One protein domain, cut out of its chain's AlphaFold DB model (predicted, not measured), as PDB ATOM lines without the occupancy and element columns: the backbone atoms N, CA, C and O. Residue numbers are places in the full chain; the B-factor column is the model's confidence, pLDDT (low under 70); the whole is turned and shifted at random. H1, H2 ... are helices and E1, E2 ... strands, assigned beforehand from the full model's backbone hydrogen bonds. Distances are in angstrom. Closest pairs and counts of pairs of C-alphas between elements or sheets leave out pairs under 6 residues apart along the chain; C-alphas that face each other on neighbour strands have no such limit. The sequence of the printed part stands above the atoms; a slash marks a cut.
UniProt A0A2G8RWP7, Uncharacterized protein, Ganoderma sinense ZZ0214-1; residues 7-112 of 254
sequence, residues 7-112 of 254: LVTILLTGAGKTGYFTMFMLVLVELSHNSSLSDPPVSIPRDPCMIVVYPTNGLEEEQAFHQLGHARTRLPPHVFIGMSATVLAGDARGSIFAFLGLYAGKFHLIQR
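What this domain is: This is residues 7 to 112 of the 254 residues of an uncharacterized protein of Ganoderma sinense ZZ0214-1 (UniProt A0A2G8RWP7). What does the domain look like? A small slab of four parallel strands lies between the long helix H1, which begins by one side of it and runs on beyond it, and a loose group of H2, H3 and H4 on the other side. Residues 34 to 50 fold back from the far end of H1 to the sheet. What is it made of? The printed part has 106 residues, with four named helices and four named strands in the order E1 H1 E2 H2 H3 E3 H4 E4, and the class is mixed, helices and strands. The sheet's order is E2 E3 E1 E4; the whole is compact, with a radius of gyration of the C-alphas of 15.0 A and spans of 44 by 32 by 23 A.

How they stand to each other: Which strands are neighbours? E1, residues 7 to 10, is parallel to E3, residues 80 to 84, with N 9 and O 82 at 2.8 A, and to E4, residues 107 to 111, with N 8 and O 108 at 2.8 A. E3 is also parallel to the edge strand E2, residues 51 to 53, with N 83 and O 53 at 2.8 A. How do the helices stand? H1, residues 17 to 33, only grazes the sheet with residues 17 to 21; the C-alphas of Lys 17 and Met 83 are the closest of H1 and E3, 7.3 A apart. H4, residues 91 to 99, touches H2, residues 57 to 60, closest at the C-alphas of Ile 96 and Glu 60, 7.0 A. H3, residues 63 to 74, only just touches H4, with 3 pairs of C-alphas within 8 A made by residues 66 to 69 alone, closest at Gly 69 and Phe 99, 5.6 A. Which units do they form? E2, H2 H3, E3 is a strand-helix-strand unit, two parallel neighbour strands with helices between; E1, H1, E2 and E3, H4, E4 are split ones, with another strand between theirs, and the three crossovers are right-handed. Are the helix backbones in range? In H4 every O i to N i+4 pair is within hydrogen-bond range, in H1 12 of 13, in H3 3 of 8 beside 7 of 9 O i to N i+3 pairs; H2 is too short for an O i to N i+4 pair.

Where its parts are: Where does the printed part begin? E1 begins at C-alpha 7, (244.808, 182.047, 353.557). How long are the longer elements? H1 measures 25.4 A, H3 18.3 A, E3 13.4 A, E4 12.6 A and H4 12.1 A from first to last C-alpha. Where does E4 end? It ends at C-alpha 111, (246.786, 192.531, 354.744).

The domain as a whole: How large is it? The two C-alphas farthest apart, those of Ser 36 and Glu 61, are 45.4 A apart. Is it cut, and which link is long? The printed part has no cut, and the link from H1 to E2, 17 residues, is long. Where is confidence low? The mean pLDDT of the printed part is 74.5, and 25 residues are under 70, among them residues 12 to 16 and 52 to 66.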
ATOM      1  N   LEU A   7     244.435 180.678 353.882       81.31
ATOM      2  CA  LEU A   7     244.808 182.047 353.557       81.31
ATOM      3  C   LEU A   7     243.651 183.005 353.823       81.31
ATOM      4  O   LEU A   7     242.544 182.830 353.324       81.31
ATOM      5  N   VAL A   8     243.942 184.096 354.520       81.44
ATOM      6  CA  VAL A   8     243.066 185.263 354.584       81.44
ATOM      7  C   VAL A   8     243.754 186.431 353.901       81.44
ATOM      8  O   VAL A   8     244.881 186.786 354.242       81.44
ATOM      9  N   THR A   9     243.069 187.054 352.948       77.50
ATOM     10  CA  THR A   9     243.593 188.211 352.222       77.50
ATOM     11  C   THR A   9     242.656 189.406 352.373       77.50
ATOM     12  O   THR A   9     241.497 189.355 351.969       77.50
ATOM     13  N   ILE A  10     243.152 190.504 352.934       76.88
ATOM     14  CA  ILE A  10     242.416 191.765 353.052       76.88
ATOM     15  C   ILE A  10     242.985 192.730 352.011       76.88
ATOM     16  O   ILE A  10     244.125 193.186 352.131       76.88
ATOM     17  N   LEU A  11     242.205 192.987 350.961       71.06
ATOM     18  CA  LEU A  11     242.580 193.781 349.791       71.06
ATOM     19  C   LEU A  11     241.450 194.724 349.396       71.06
ATOM     20  O   LEU A  11     240.306 194.289 349.280       71.06
ATOM     21  N   LEU A  12     241.783 195.956 349.016       66.75
ATOM     22  CA  LEU A  12     240.850 196.928 348.439       66.75
ATOM     23  C   LEU A  12     239.967 196.357 347.310       66.75
ATOM     24  O   LEU A  12     240.325 195.427 346.576       66.75
ATOM     25  N   THR A  13     238.777 196.929 347.134       63.41
ATOM     26  CA  THR A  13     237.923 196.663 345.964       63.41
ATOM     27  C   THR A  13     238.648 197.067 344.678       63.41
ATOM     28  O   THR A  13     239.294 198.113 344.629       63.41
ATOM     29  N   GLY A  14     238.595 196.204 343.658       57.69
ATOM     30  CA  GLY A  14     239.336 196.379 342.401       57.69
ATOM     31  C   GLY A  14     240.788 195.878 342.418       57.69
ATOM     32  O   GLY A  14     241.401 195.791 341.364       57.69
ATOM     33  N   ALA A  15     241.340 195.455 343.563       63.47
ATOM     34  CA  ALA A  15     242.724 194.960 343.660       63.47
ATOM     35  C   ALA A  15     242.949 193.540 343.084       63.47
ATOM     36  O   ALA A  15     243.935 192.888 343.413       63.47
ATOM     37  N   GLY A  16     242.023 193.032 342.260       64.06
ATOM     38  CA  GLY A  16     242.178 191.730 341.608       64.06
ATOM     39  C   GLY A  16     241.987 190.522 342.529       64.06
ATOM     40  O   GLY A  16     242.632 189.501 342.316       64.06
ATOM     41  N   LYS A  17     241.082 190.598 343.521       72.62
ATOM     42  CA  LYS A  17     240.717 189.454 344.389       72.62
ATOM     43  C   LYS A  17     240.425 188.178 343.579       72.62
ATOM     44  O   LYS A  17     240.854 187.100 343.969       72.62
ATOM     45  N   THR A  18     239.794 188.315 342.409       70.19
ATOM     46  CA  THR A  18     239.552 187.214 341.461       70.19
ATOM     47  C   THR A  18     240.818 186.505 340.996       70.19
ATOM     48  O   THR A  18     240.850 185.276 340.935       70.19
ATOM     49  N   GLY A  19     241.888 187.255 340.734       68.06
ATOM     50  CA  GLY A  19     243.167 186.692 340.316       68.06
ATOM     51  C   GLY A  19     243.815 185.822 341.392       68.06
ATOM     52  O   GLY A  19     244.390 184.793 341.056       68.06
ATOM     53  N   TYR A  20     243.669 186.178 342.674       72.12
ATOM     54  CA  TYR A  20     244.284 185.436 343.779       72.12
ATOM     55  C   TYR A  20     243.795 183.989 343.860       72.12
ATOM     56  O   TYR A  20     244.615 183.074 343.903       72.12
ATOM     57  N   PHE A  21     242.478 183.773 343.854       73.69
ATOM     58  CA  PHE A  21     241.944 182.413 343.931       73.69
ATOM     59  C   PHE A  21     241.974 181.695 342.581       73.69
ATOM     60  O   PHE A  21     242.249 180.501 342.551       73.69
ATOM     61  N   THR A  22     241.755 182.400 341.463       76.62
ATOM     62  CA  THR A  22     241.765 181.771 340.130       76.62
ATOM     63  C   THR A  22     243.154 181.249 339.785       76.62
ATOM     64  O   THR A  22     243.290 180.093 339.400       76.62
ATOM     65  N   MET A  23     244.200 182.060 339.980       79.88
ATOM     66  CA  MET A  23     245.575 181.637 339.701       79.88
ATOM     67  C   MET A  23     245.989 180.481 340.611       79.88
ATOM     68  O   MET A  23     246.556 179.501 340.141       79.88
ATOM     69  N   PHE A  24     245.671 180.563 341.906       79.88
ATOM     70  CA  PHE A  24     245.983 179.478 342.829       79.88
ATOM     71  C   PHE A  24     245.263 178.178 342.447       79.88
ATOM     72  O   PHE A  24     245.887 177.120 342.437       79.88
ATOM     73  N   MET A  25     243.990 178.258 342.055       79.25
ATOM     74  CA  MET A  25     243.230 177.095 341.606       79.25
ATOM     75  C   MET A  25     243.817 176.473 340.333       79.25
ATOM     76  O   MET A  25     243.948 175.256 340.262       79.25
ATOM     77  N   LEU A  26     244.234 177.290 339.358       82.25
ATOM     78  CA  LEU A  26     244.905 176.810 338.145       82.25
ATOM     79  C   LEU A  26     246.224 176.094 338.465       82.25
ATOM     80  O   LEU A  26     246.485 175.028 337.916       82.25
ATOM     81  N   VAL A  27     247.019 176.635 339.393       83.50
ATOM     82  CA  VAL A  27     248.259 175.990 339.856       83.50
ATOM     83  C   VAL A  27     247.966 174.647 340.533       83.50
ATOM     84  O   VAL A  27     248.667 173.676 340.268       83.50
ATOM     85  N   LEU A  28     246.930 174.560 341.376       81.50
ATOM     86  CA  LEU A  28     246.536 173.295 342.009       81.50
ATOM     87  C   LEU A  28     246.073 172.255 340.983       81.50
ATOM     88  O   LEU A  28     246.465 171.095 341.079       81.50
ATOM     89  N   VAL A  29     245.269 172.663 339.997       82.75
ATOM     90  CA  VAL A  29     244.837 171.778 338.907       82.75
ATOM     91  C   VAL A  29     246.049 171.262 338.139       82.75
ATOM     92  O   VAL A  29     246.159 170.057 337.931       82.75
ATOM     93  N   GLU A  30     246.997 172.122 337.780       86.06
ATOM     94  CA  GLU A  30     248.188 171.699 337.043       86.06
ATOM     95  C   GLU A  30     249.069 170.745 337.874       86.06
ATOM     96  O   GLU A  30     249.446 169.673 337.402       86.06
ATOM     97  N   LEU A  31     249.306 171.056 339.153       83.75
ATOM     98  CA  LEU A  31     250.064 170.186 340.063       83.75
ATOM     99  C   LEU A  31     249.371 168.845 340.343       83.75
ATOM    100  O   LEU A  31     250.051 167.855 340.609       83.75
ATOM    101  N   SER A  32     248.038 168.784 340.260       86.19
ATOM    102  CA  SER A  32     247.290 167.526 340.396       86.19
ATOM    103  C   SER A  32     247.505 166.565 339.219       86.19
ATOM    104  O   SER A  32     247.428 165.348 339.396       86.19
ATOM    105  N   HIS A  33     247.821 167.102 338.035       87.12
ATOM    106  CA  HIS A  33     248.162 166.323 336.842       87.12
ATOM    107  C   HIS A  33     249.663 166.052 336.757       87.12
ATOM    108  O   HIS A  33     250.074 164.981 336.304       87.12
ATOM    109  N   ASN A  34     250.482 167.009 337.196       87.81
ATOM    110  CA  ASN A  34     251.926 166.961 337.063       87.81
ATOM    111  C   ASN A  34     252.641 167.431 338.342       87.81
ATOM    112  O   ASN A  34     253.072 168.578 338.471       87.81
ATOM    113  N   SER A  35     252.827 166.502 339.280       82.38
ATOM    114  CA  SER A  35     253.469 166.771 340.575       82.38
ATOM    115  C   SER A  35     254.966 167.093 340.481       82.38
ATOM    116  O   SER A  35     255.541 167.584 341.448       82.38
ATOM    117  N   SER A  36     255.602 166.852 339.327       84.69
ATOM    118  CA  SER A  36     257.016 167.187 339.086       84.69
ATOM    119  C   SER A  36     257.268 168.685 338.881       84.69
ATOM    120  O   SER A  36     258.416 169.120 338.898       84.69
ATOM    121  N   LEU A  37     256.207 169.484 338.720       84.31
ATOM    122  CA  LEU A  37     256.300 170.942 338.612       84.31
ATOM    123  C   LEU A  37     256.591 171.633 339.955       84.31
ATOM    124  O   LEU A  37     256.867 172.833 339.966       84.31
ATOM    125  N   SER A  38     256.540 170.908 341.077       79.19
ATOM    126  CA  SER A  38     256.976 171.398 342.386       79.19
ATOM    127  C   SER A  38     258.190 170.617 342.888       79.19
ATOM    128  O   SER A  38     258.248 169.398 342.749       79.19
ATOM    129  N   ASP A  39     259.125 171.313 343.535       80.06
ATOM    130  CA  ASP A  39     260.251 170.698 344.242       80.06
ATOM    131  C   ASP A  39     260.233 171.128 345.724       80.06
ATOM    132  O   ASP A  39     260.391 172.321 346.009       80.06
ATOM    133  N   PRO A  40     259.989 170.206 346.677       81.50
ATOM    134  CA  PRO A  40     259.704 168.782 346.470       81.50
ATOM    135  C   PRO A  40     258.332 168.529 345.805       81.50
ATOM    136  O   PRO A  40     257.447 169.390 345.865       81.50
ATOM    137  N   PRO A  41     258.112 167.345 345.197       77.88
ATOM    138  CA  PRO A  41     256.817 166.975 344.634       77.88
ATOM    139  C   PRO A  41     255.717 167.005 345.699       77.88
ATOM    140  O   PRO A  41     255.815 166.331 346.726       77.88
ATOM    141  N   VAL A  42     254.659 167.776 345.451       76.88
ATOM    142  CA  VAL A  42     253.511 167.896 346.355       76.88
ATOM    143  C   VAL A  42     252.372 167.022 345.840       76.88
ATOM    144  O   VAL A  42     252.042 167.034 344.655       76.88
ATOM    145  N   SER A  43     251.751 166.249 346.732       78.38
ATOM    146  CA  SER A  43     250.558 165.469 346.401       78.38
ATOM    147  C   SER A  43     249.319 166.361 346.488       78.38
ATOM    148  O   SER A  43     248.930 166.778 347.578       78.38
ATOM    149  N   ILE A  44     248.713 166.658 345.338       79.56
ATOM    150  CA  ILE A  44     247.466 167.426 345.230       79.56
ATOM    151  C   ILE A  44     246.325 166.476 344.819       79.56
ATOM    152  O   ILE A  44     246.547 165.601 343.976       79.56
ATOM    153  N   PRO A  45     245.110 166.603 345.391       78.31
ATOM    154  CA  PRO A  45     243.946 165.840 344.939       78.31
ATOM    155  C   PRO A  45     243.683 166.045 343.443       78.31
ATOM    156  O   PRO A  45     243.836 167.161 342.961       78.31
ATOM    157  N   ARG A  46     243.245 164.997 342.726       76.88
ATOM    158  CA  ARG A  46     242.947 165.066 341.275       76.88
ATOM    159  C   ARG A  46     241.912 166.131 340.916       76.88
ATOM    160  O   ARG A  46     242.044 166.777 339.889       76.88
ATOM    161  N   ASP A  47     240.929 166.315 341.788       76.81
ATOM    162  CA  ASP A  47     239.891 167.330 341.652       76.81
ATOM    163  C   ASP A  47     240.006 168.288 342.841       76.81
ATOM    164  O   ASP A  47     239.275 168.144 343.830       76.81
ATOM    165  N   PRO A  48     240.979 169.220 342.825       75.88
ATOM    166  CA  PRO A  48     241.098 170.172 343.910       75.88
ATOM    167  C   PRO A  48     239.810 171.005 343.980       75.88
ATOM    168  O   PRO A  48     239.157 171.282 342.976       75.88
ATOM    169  N   CYS A  49     239.424 171.402 345.184       72.19
ATOM    170  CA  CYS A  49     238.267 172.255 345.411       72.19
ATOM    171  C   CYS A  49     238.669 173.374 346.366       72.19
ATOM    172  O   CYS A  49     239.487 173.175 347.265       72.19
ATOM    173  N   MET A  50     238.094 174.554 346.159       74.00
ATOM    174  CA  MET A  50     238.367 175.735 346.959       74.00
ATOM    175  C   MET A  50     237.062 176.388 347.376       74.00
ATOM    176  O   MET A  50     236.175 176.612 346.554       74.00
ATOM    177  N   ILE A  51     236.981 176.751 348.652       72.44
ATOM    178  CA  ILE A  51     235.908 177.594 349.165       72.44
ATOM    179  C   ILE A  51     236.449 179.012 349.249       72.44
ATOM    180  O   ILE A  51     237.417 179.275 349.965       72.44
ATOM    181  N   VAL A  52     235.801 179.912 348.517       69.94
ATOM    182  CA  VAL A  52     236.088 181.341 348.559       69.94
ATOM    183  C   VAL A  52     234.990 182.025 349.354       69.94
ATOM    184  O   VAL A  52     233.821 181.982 348.972       69.94
ATOM    185  N   VAL A  53     235.367 182.669 350.454       69.81
ATOM    186  CA  VAL A  53     234.427 183.411 351.303       69.81
ATOM    187  C   VAL A  53     234.765 184.890 351.254       69.81
ATOM    188  O   VAL A  53     235.929 185.262 351.405       69.81
ATOM    189  N   TYR A  54     233.747 185.733 351.073       67.81
ATOM    190  CA  TYR A  54     233.890 187.187 351.042       67.81
ATOM    191  C   TYR A  54     233.325 187.845 352.301       67.81
ATOM    192  O   TYR A  54     232.201 188.345 352.250       67.81
ATOM    193  N   PRO A  55     234.055 187.858 353.433       57.75
ATOM    194  CA  PRO A  55     233.546 188.503 354.626       57.75
ATOM    195  C   PRO A  55     233.515 190.042 354.465       57.75
ATOM    196  O   PRO A  55     234.563 190.659 354.302       57.75
ATOM    197  N   THR A  56     232.348 190.685 354.496       57.88
ATOM    198  CA  THR A  56     232.136 192.117 354.754       57.88
ATOM    199  C   THR A  56     231.721 192.314 356.217       57.88
ATOM    200  O   THR A  56     231.206 191.394 356.848       57.88
ATOM    201  N   ASN A  57     231.947 193.506 356.779       54.31
ATOM    202  CA  ASN A  57     231.701 193.775 358.205       54.31
ATOM    203  C   ASN A  57     230.230 193.581 358.632       54.31
ATOM    204  O   ASN A  57     229.977 193.282 359.790       54.31
ATOM    205  N   GLY A  58     229.265 193.678 357.707       50.31
ATOM    206  CA  GLY A  58     227.845 193.409 357.990       50.31
ATOM    207  C   GLY A  58     227.477 191.923 358.092       50.31
ATOM    208  O   GLY A  58     226.339 191.595 358.398       50.31
ATOM    209  N   LEU A  59     228.412 191.007 357.827       51.44
ATOM    210  CA  LEU A  59     228.121 189.567 357.785       51.44
ATOM    211  C   LEU A  59     228.196 188.881 359.140       51.44
ATOM    212  O   LEU A  59     227.735 187.750 359.253       51.44
ATOM    213  N   GLU A  60     228.749 189.539 360.162       51.22
ATOM    214  CA  GLU A  60     228.626 189.052 361.541       51.22
ATOM    215  C   GLU A  60     227.152 188.998 361.985       51.22
ATOM    216  O   GLU A  60     226.803 188.204 362.852       51.22
ATOM    217  N   GLU A  61     226.274 189.788 361.357       53.62
ATOM    218  CA  GLU A  61     224.837 189.824 361.653       53.62
ATOM    219  C   GLU A  61     224.020 188.810 360.825       53.62
ATOM    220  O   GLU A  61     222.886 188.478 361.183       53.62
ATOM    221  N   GLU A  62     224.576 188.260 359.737       58.94
ATOM    222  CA  GLU A  62     223.882 187.280 358.897       58.94
ATOM    223  C   GLU A  62     224.047 185.852 359.439       58.94
ATOM    224  O   GLU A  62     225.091 185.213 359.314       58.94
ATOM    225  N   GLN A  63     222.953 185.280 359.954       56.38
ATOM    226  CA  GLN A  63     222.903 183.904 360.476       56.38
ATOM    227  C   GLN A  63     223.435 182.834 359.503       56.38
ATOM    228  O   GLN A  63     223.929 181.791 359.937       56.38
ATOM    229  N   ALA A  64     223.361 183.081 358.190       64.12
ATOM    230  CA  ALA A  64     223.890 182.185 357.166       64.12
ATOM    231  C   ALA A  64     225.424 182.040 357.235       64.12
ATOM    232  O   ALA A  64     225.946 180.959 356.958       64.12
ATOM    233  N   PHE A  65     226.152 183.077 357.661       67.25
ATOM    234  CA  PHE A  65     227.614 183.053 357.739       67.25
ATOM    235  C   PHE A  65     228.139 182.195 358.889       67.25
ATOM    236  O   PHE A  65     229.145 181.502 358.724       67.25
ATOM    237  N   HIS A  66     227.414 182.123 360.008       67.44
ATOM    238  CA  HIS A  66     227.760 181.213 361.104       67.44
ATOM    239  C   HIS A  66     227.749 179.736 360.675       67.44
ATOM    240  O   HIS A  66     228.501 178.924 361.216       67.44
ATOM    241  N   GLN A  67     226.962 179.380 359.655       73.50
ATOM    242  CA  GLN A  67     226.916 178.015 359.127       73.50
ATOM    243  C   GLN A  67     228.168 177.637 358.320       73.50
ATOM    244  O   GLN A  67     228.433 176.446 358.142       73.50
ATOM    245  N   LEU A  68     228.981 178.603 357.874       75.12
ATOM    246  CA  LEU A  68     230.214 178.319 357.129       75.12
ATOM    247  C   LEU A  68     231.252 177.594 357.986       75.12
ATOM    248  O   LEU A  68     231.905 176.671 357.498       75.12
ATOM    249  N   GLY A  69     231.359 177.944 359.272       72.69
ATOM    250  CA  GLY A  69     232.205 177.214 360.218       72.69
ATOM    251  C   GLY A  69     231.781 175.748 360.336       72.69
ATOM    252  O   GLY A  69     232.612 174.842 360.289       72.69
ATOM    253  N   HIS A  70     230.471 175.490 360.386       74.94
ATOM    254  CA  HIS A  70     229.934 174.130 360.406       74.94
ATOM    255  C   HIS A  70     230.180 173.382 359.093       74.94
ATOM    256  O   HIS A  70     230.587 172.219 359.130       74.94
ATOM    257  N   ALA A  71     229.992 174.031 357.941       74.56
ATOM    258  CA  ALA A  71     230.285 173.440 356.637       74.56
ATOM    259  C   ALA A  71     231.758 173.022 356.538       74.56
ATOM    260  O   ALA A  71     232.053 171.888 356.158       74.56
ATOM    261  N   ARG A  72     232.677 173.885 356.988       73.94
ATOM    262  CA  ARG A  72     234.117 173.612 356.998       73.94
ATOM    263  C   ARG A  72     234.469 172.326 357.746       73.94
ATOM    264  O   ARG A  72     235.265 171.539 357.247       73.94
ATOM    265  N   THR A  73     233.855 172.077 358.905       74.75
ATOM    266  CA  THR A  73     234.133 170.861 359.702       74.75
ATOM    267  C   THR A  73     233.703 169.554 359.032       74.75
ATOM    268  O   THR A  73     234.159 168.488 359.436       74.75
ATOM    269  N   ARG A  74     232.815 169.616 358.033       77.12
ATOM    270  CA  ARG A  74     232.232 168.438 357.369       77.12
ATOM    271  C   ARG A  74     232.848 168.144 356.008       77.12
ATOM    272  O   ARG A  74     232.516 167.128 355.403       77.12
ATOM    273  N   LEU A  75     233.704 169.032 355.514       71.56
ATOM    274  CA  LEU A  75     234.362 168.865 354.229       71.56
ATOM    275  C   LEU A  75     235.681 168.095 354.397       71.56
ATOM    276  O   LEU A  75     236.342 168.236 355.429       71.56
ATOM    277  N   PRO A  76     236.087 167.294 353.392       70.06
ATOM    278  CA  PRO A  76     237.411 166.674 353.357       70.06
ATOM    279  C   PRO A  76     238.524 167.723 353.508       70.06
ATOM    280  O   PRO A  76     238.260 168.902 353.275       70.06
ATOM    281  N   PRO A  77     239.767 167.339 353.853       68.62
ATOM    282  CA  PRO A  77     240.876 168.285 353.976       68.62
ATOM    283  C   PRO A  77     240.984 169.201 352.746       68.62
ATOM    284  O   PRO A  77     241.159 168.726 351.625       68.62
ATOM    285  N   HIS A  78     240.839 170.509 352.959       73.50
ATOM    286  CA  HIS A  78     240.843 171.538 351.920       73.50
ATOM    287  C   HIS A  78     241.514 172.807 352.445       73.50
ATOM    288  O   HIS A  78     241.543 173.046 353.652       73.50
ATOM    289  N   VAL A  79     242.028 173.629 351.527       73.06
ATOM    290  CA  VAL A  79     242.570 174.955 351.848       73.06
ATOM    291  C   VAL A  79     241.436 175.971 351.802       73.06
ATOM    292  O   VAL A  79     240.741 176.091 350.789       73.06
ATOM    293  N   PHE A  80     241.254 176.717 352.886       76.94
ATOM    294  CA  PHE A  80     240.276 177.795 352.948       76.94
ATOM    295  C   PHE A  80     240.896 179.121 352.497       76.94
ATOM    296  O   PHE A  80     241.971 179.496 352.971       76.94
ATOM    297  N   ILE A  81     240.206 179.858 351.615       77.56
ATOM    298  CA  ILE A  81     240.611 181.215 351.226       77.56
ATOM    299  C   ILE A  81     239.514 182.222 351.578       77.56
ATOM    300  O   ILE A  81     238.482 182.322 350.913       77.56
ATOM    301  N   GLY A  82     239.766 183.015 352.619       77.06
ATOM    302  CA  GLY A  82     238.933 184.154 352.999       77.06
ATOM    303  C   GLY A  82     239.442 185.444 352.359       77.06
ATOM    304  O   GLY A  82     240.635 185.741 352.427       77.06
ATOM    305  N   MET A  83     238.564 186.246 351.761       78.25
ATOM    306  CA  MET A  83     238.947 187.528 351.169       78.25
ATOM    307  C   MET A  83     238.014 188.665 351.548       78.25
ATOM    308  O   MET A  83     236.831 188.628 351.243       78.25
ATOM    309  N   SER A  84     238.555 189.747 352.088       74.62
ATOM    310  CA  SER A  84     237.762 190.929 352.426       74.62
ATOM    311  C   SER A  84     238.353 192.206 351.847       74.62
ATOM    312  O   SER A  84     239.540 192.262 351.535       74.62
ATOM    313  N   ALA A  85     237.527 193.239 351.689       67.06
ATOM    314  CA  ALA A  85     238.004 194.605 351.477       67.06
ATOM    315  C   ALA A  85     238.193 195.385 352.779       67.06
ATOM    316  O   ALA A  85     239.044 196.271 352.847       67.06
ATOM    317  N   THR A  86     237.423 195.042 353.804       67.44
ATOM    318  CA  THR A  86     237.333 195.776 355.061       67.44
ATOM    319  C   THR A  86     237.124 194.765 356.173       67.44
ATOM    320  O   THR A  86     236.150 194.019 356.153       67.44
ATOM    321  N   VAL A  87     238.043 194.741 357.132       72.44
ATOM    322  CA  VAL A  87     237.883 194.003 358.385       72.44
ATOM    323  C   VAL A  87     238.318 194.951 359.487       72.44
ATOM    324  O   VAL A  87     239.484 195.361 359.510       72.44
ATOM    325  N   LEU A  88     237.390 195.324 360.365       69.88
ATOM    326  CA  LEU A  88     237.705 196.173 361.512       69.88
ATOM    327  C   LEU A  88     238.685 195.445 362.435       69.88
ATOM    328  O   LEU A  88     238.505 194.273 362.765       69.88
ATOM    329  N   ALA A  89     239.755 196.132 362.834       71.06
ATOM    330  CA  ALA A  89     240.706 195.582 363.791       71.06
ATOM    331  C   ALA A  89     240.045 195.385 365.169       71.06
ATOM    332  O   ALA A  89     239.098 196.087 365.516       71.06
ATOM    333  N   GLY A  90     240.580 194.457 365.966       79.88
ATOM    334  CA  GLY A  90     240.050 194.141 367.295       79.88
ATOM    335  C   GLY A  90     239.013 193.019 367.267       79.88
ATOM    336  O   GLY A  90     239.202 192.023 366.560       79.88
ATOM    337  N   ASP A  91     237.949 193.177 368.051       77.38
ATOM    338  CA  ASP A  91     236.997 192.104 368.366       77.38
ATOM    339  C   ASP A  91     236.234 191.590 367.143       77.38
ATOM    340  O   ASP A  91     236.080 190.382 367.007       77.38
ATOM    341  N   ALA A  92     235.856 192.467 366.205       72.44
ATOM    342  CA  ALA A  92     235.192 192.089 364.950       72.44
ATOM    343  C   ALA A  92     236.046 191.100 364.132       72.44
ATOM    344  O   ALA A  92     235.652 189.976 363.823       72.44
ATOM    345  N   ARG A  93     237.316 191.444 363.887       78.88
ATOM    346  CA  ARG A  93     238.270 190.525 363.246       78.88
ATOM    347  C   ARG A  93     238.416 189.206 364.005       78.88
ATOM    348  O   ARG A  93     238.502 188.151 363.377       78.88
ATOM    349  N   GLY A  94     238.497 189.270 365.334       80.06
ATOM    350  CA  GLY A  94     238.587 188.086 366.189       80.06
ATOM    351  C   GLY A  94     237.366 187.180 366.044       80.06
ATOM    352  O   GLY A  94     237.525 185.978 365.845       80.06
ATOM    353  N   SER A  95     236.172 187.772 366.063       78.06
ATOM    354  CA  SER A  95     234.876 187.121 365.859       78.06
ATOM    355  C   SER A  95     234.819 186.426 364.500       78.06
ATOM    356  O   SER A  95     234.570 185.217 364.437       78.06
ATOM    357  N   ILE A  96     235.180 187.143 363.425       78.75
ATOM    358  CA  ILE A  96     235.201 186.602 362.061       78.75
ATOM    359  C   ILE A  96     236.103 185.378 361.955       78.75
ATOM    360  O   ILE A  96     235.726 184.341 361.405       78.75
ATOM    361  N   PHE A  97     237.313 185.480 362.496       84.00
ATOM    362  CA  PHE A  97     238.268 184.382 362.439       84.00
ATOM    363  C   PHE A  97     237.819 183.206 363.306       84.00
ATOM    364  O   PHE A  97     237.903 182.061 362.862       84.00
ATOM    365  N   ALA A  98     237.272 183.469 364.493       81.69
ATOM    366  CA  ALA A  98     236.778 182.435 365.390       81.69
ATOM    367  C   ALA A  98     235.634 181.624 364.765       81.69
ATOM    368  O   ALA A  98     235.709 180.393 364.764       81.69
ATOM    369  N   PHE A  99     234.613 182.268 364.182       78.50
ATOM    370  CA  PHE A  99     233.486 181.526 363.599       78.50
ATOM    371  C   PHE A  99     233.882 180.752 362.334       78.50
ATOM    372  O   PHE A  99     233.336 179.680 362.075       78.50
ATOM    373  N   LEU A 100     234.859 181.245 361.566       77.50
ATOM    374  CA  LEU A 100     235.424 180.523 360.421       77.50
ATOM    375  C   LEU A 100     236.392 179.399 360.838       77.50
ATOM    376  O   LEU A 100     236.877 178.665 359.975       77.50
ATOM    377  N   GLY A 101     236.690 179.245 362.134       79.56
ATOM    378  CA  GLY A 101     237.651 178.267 362.656       79.56
ATOM    379  C   GLY A 101     239.111 178.599 362.317       79.56
ATOM    380  O   GLY A 101     239.951 177.705 362.209       79.56
ATOM    381  N   LEU A 102     239.418 179.870 362.063       82.12
ATOM    382  CA  LEU A 102     240.746 180.373 361.722       82.12
ATOM    383  C   LEU A 102     241.473 180.798 363.000       82.12
ATOM    384  O   LEU A 102     241.250 181.872 363.552       82.12
ATOM    385  N   TYR A 103     242.366 179.940 363.484       81.69
ATOM    386  CA  TYR A 103     243.143 180.211 364.692       81.69
ATOM    387  C   TYR A 103     244.450 180.921 364.353       81.69
ATOM    388  O   TYR A 103     245.149 180.529 363.418       81.69
ATOM    389  N   ALA A 104     244.808 181.945 365.131       76.62
ATOM    390  CA  ALA A 104     246.058 182.676 364.946       76.62
ATOM    391  C   ALA A 104     247.263 181.715 364.875       76.62
ATOM    392  O   ALA A 104     247.383 180.790 365.677       76.62
ATOM    393  N   GLY A 105     248.132 181.917 363.880       78.88
ATOM    394  CA  GLY A 105     249.293 181.057 363.620       78.88
ATOM    395  C   GLY A 105     249.001 179.786 362.810       78.88
ATOM    396  O   GLY A 105     249.942 179.088 362.449       78.88
ATOM    397  N   LYS A 106     247.733 179.492 362.487       83.31
ATOM    398  CA  LYS A 106     247.332 178.354 361.633       83.31
ATOM    399  C   LYS A 106     246.862 178.756 360.234       83.31
ATOM    400  O   LYS A 106     246.375 177.912 359.493       83.31
ATOM    401  N   PHE A 107     246.982 180.032 359.888       84.12
ATOM    402  CA  PHE A 107     246.655 180.558 358.570       84.12
ATOM    403  C   PHE A 107     247.624 181.676 358.195       84.12
ATOM    404  O   PHE A 107     248.165 182.373 359.059       84.12
ATOM    405  N   HIS A 108     247.807 181.872 356.897       84.81
ATOM    406  CA  HIS A 108     248.515 183.017 356.348       84.81
ATOM    407  C   HIS A 108     247.580 184.218 356.304       84.81
ATOM    408  O   HIS A 108     246.464 184.120 355.800       84.81
ATOM    409  N   LEU A 109     248.038 185.369 356.791       83.31
ATOM    410  CA  LEU A 109     247.308 186.624 356.655       83.31
ATOM    411  C   LEU A 109     248.078 187.583 355.758       83.31
ATOM    412  O   LEU A 109     249.171 188.030 356.105       83.31
ATOM    413  N   ILE A 110     247.461 187.971 354.649       82.50
ATOM    414  CA  ILE A 110     247.958 189.033 353.784       82.50
ATOM    415  C   ILE A 110     247.030 190.230 353.941       82.50
ATOM    416  O   ILE A 110     245.906 190.234 353.447       82.50
ATOM    417  N   GLN A 111     247.506 191.271 354.613       80.81
ATOM    418  CA  GLN A 111     246.786 192.531 354.744       80.81
ATOM    419  C   GLN A 111     247.528 193.603 353.950       80.81
ATOM    420  O   GLN A 111     248.674 193.932 354.256       80.81
ATOM    421  N   ARG A 112     246.894 194.131 352.901       77.12
ATOM    422  CA  ARG A 112     247.428 195.281 352.163       77.12
ATOM    423  C   ARG A 112     246.863 196.574 352.740       77.12
ATOM    424  O   ARG A 112     245.781 196.591 353.320       77.12
TER     425      ARG A 112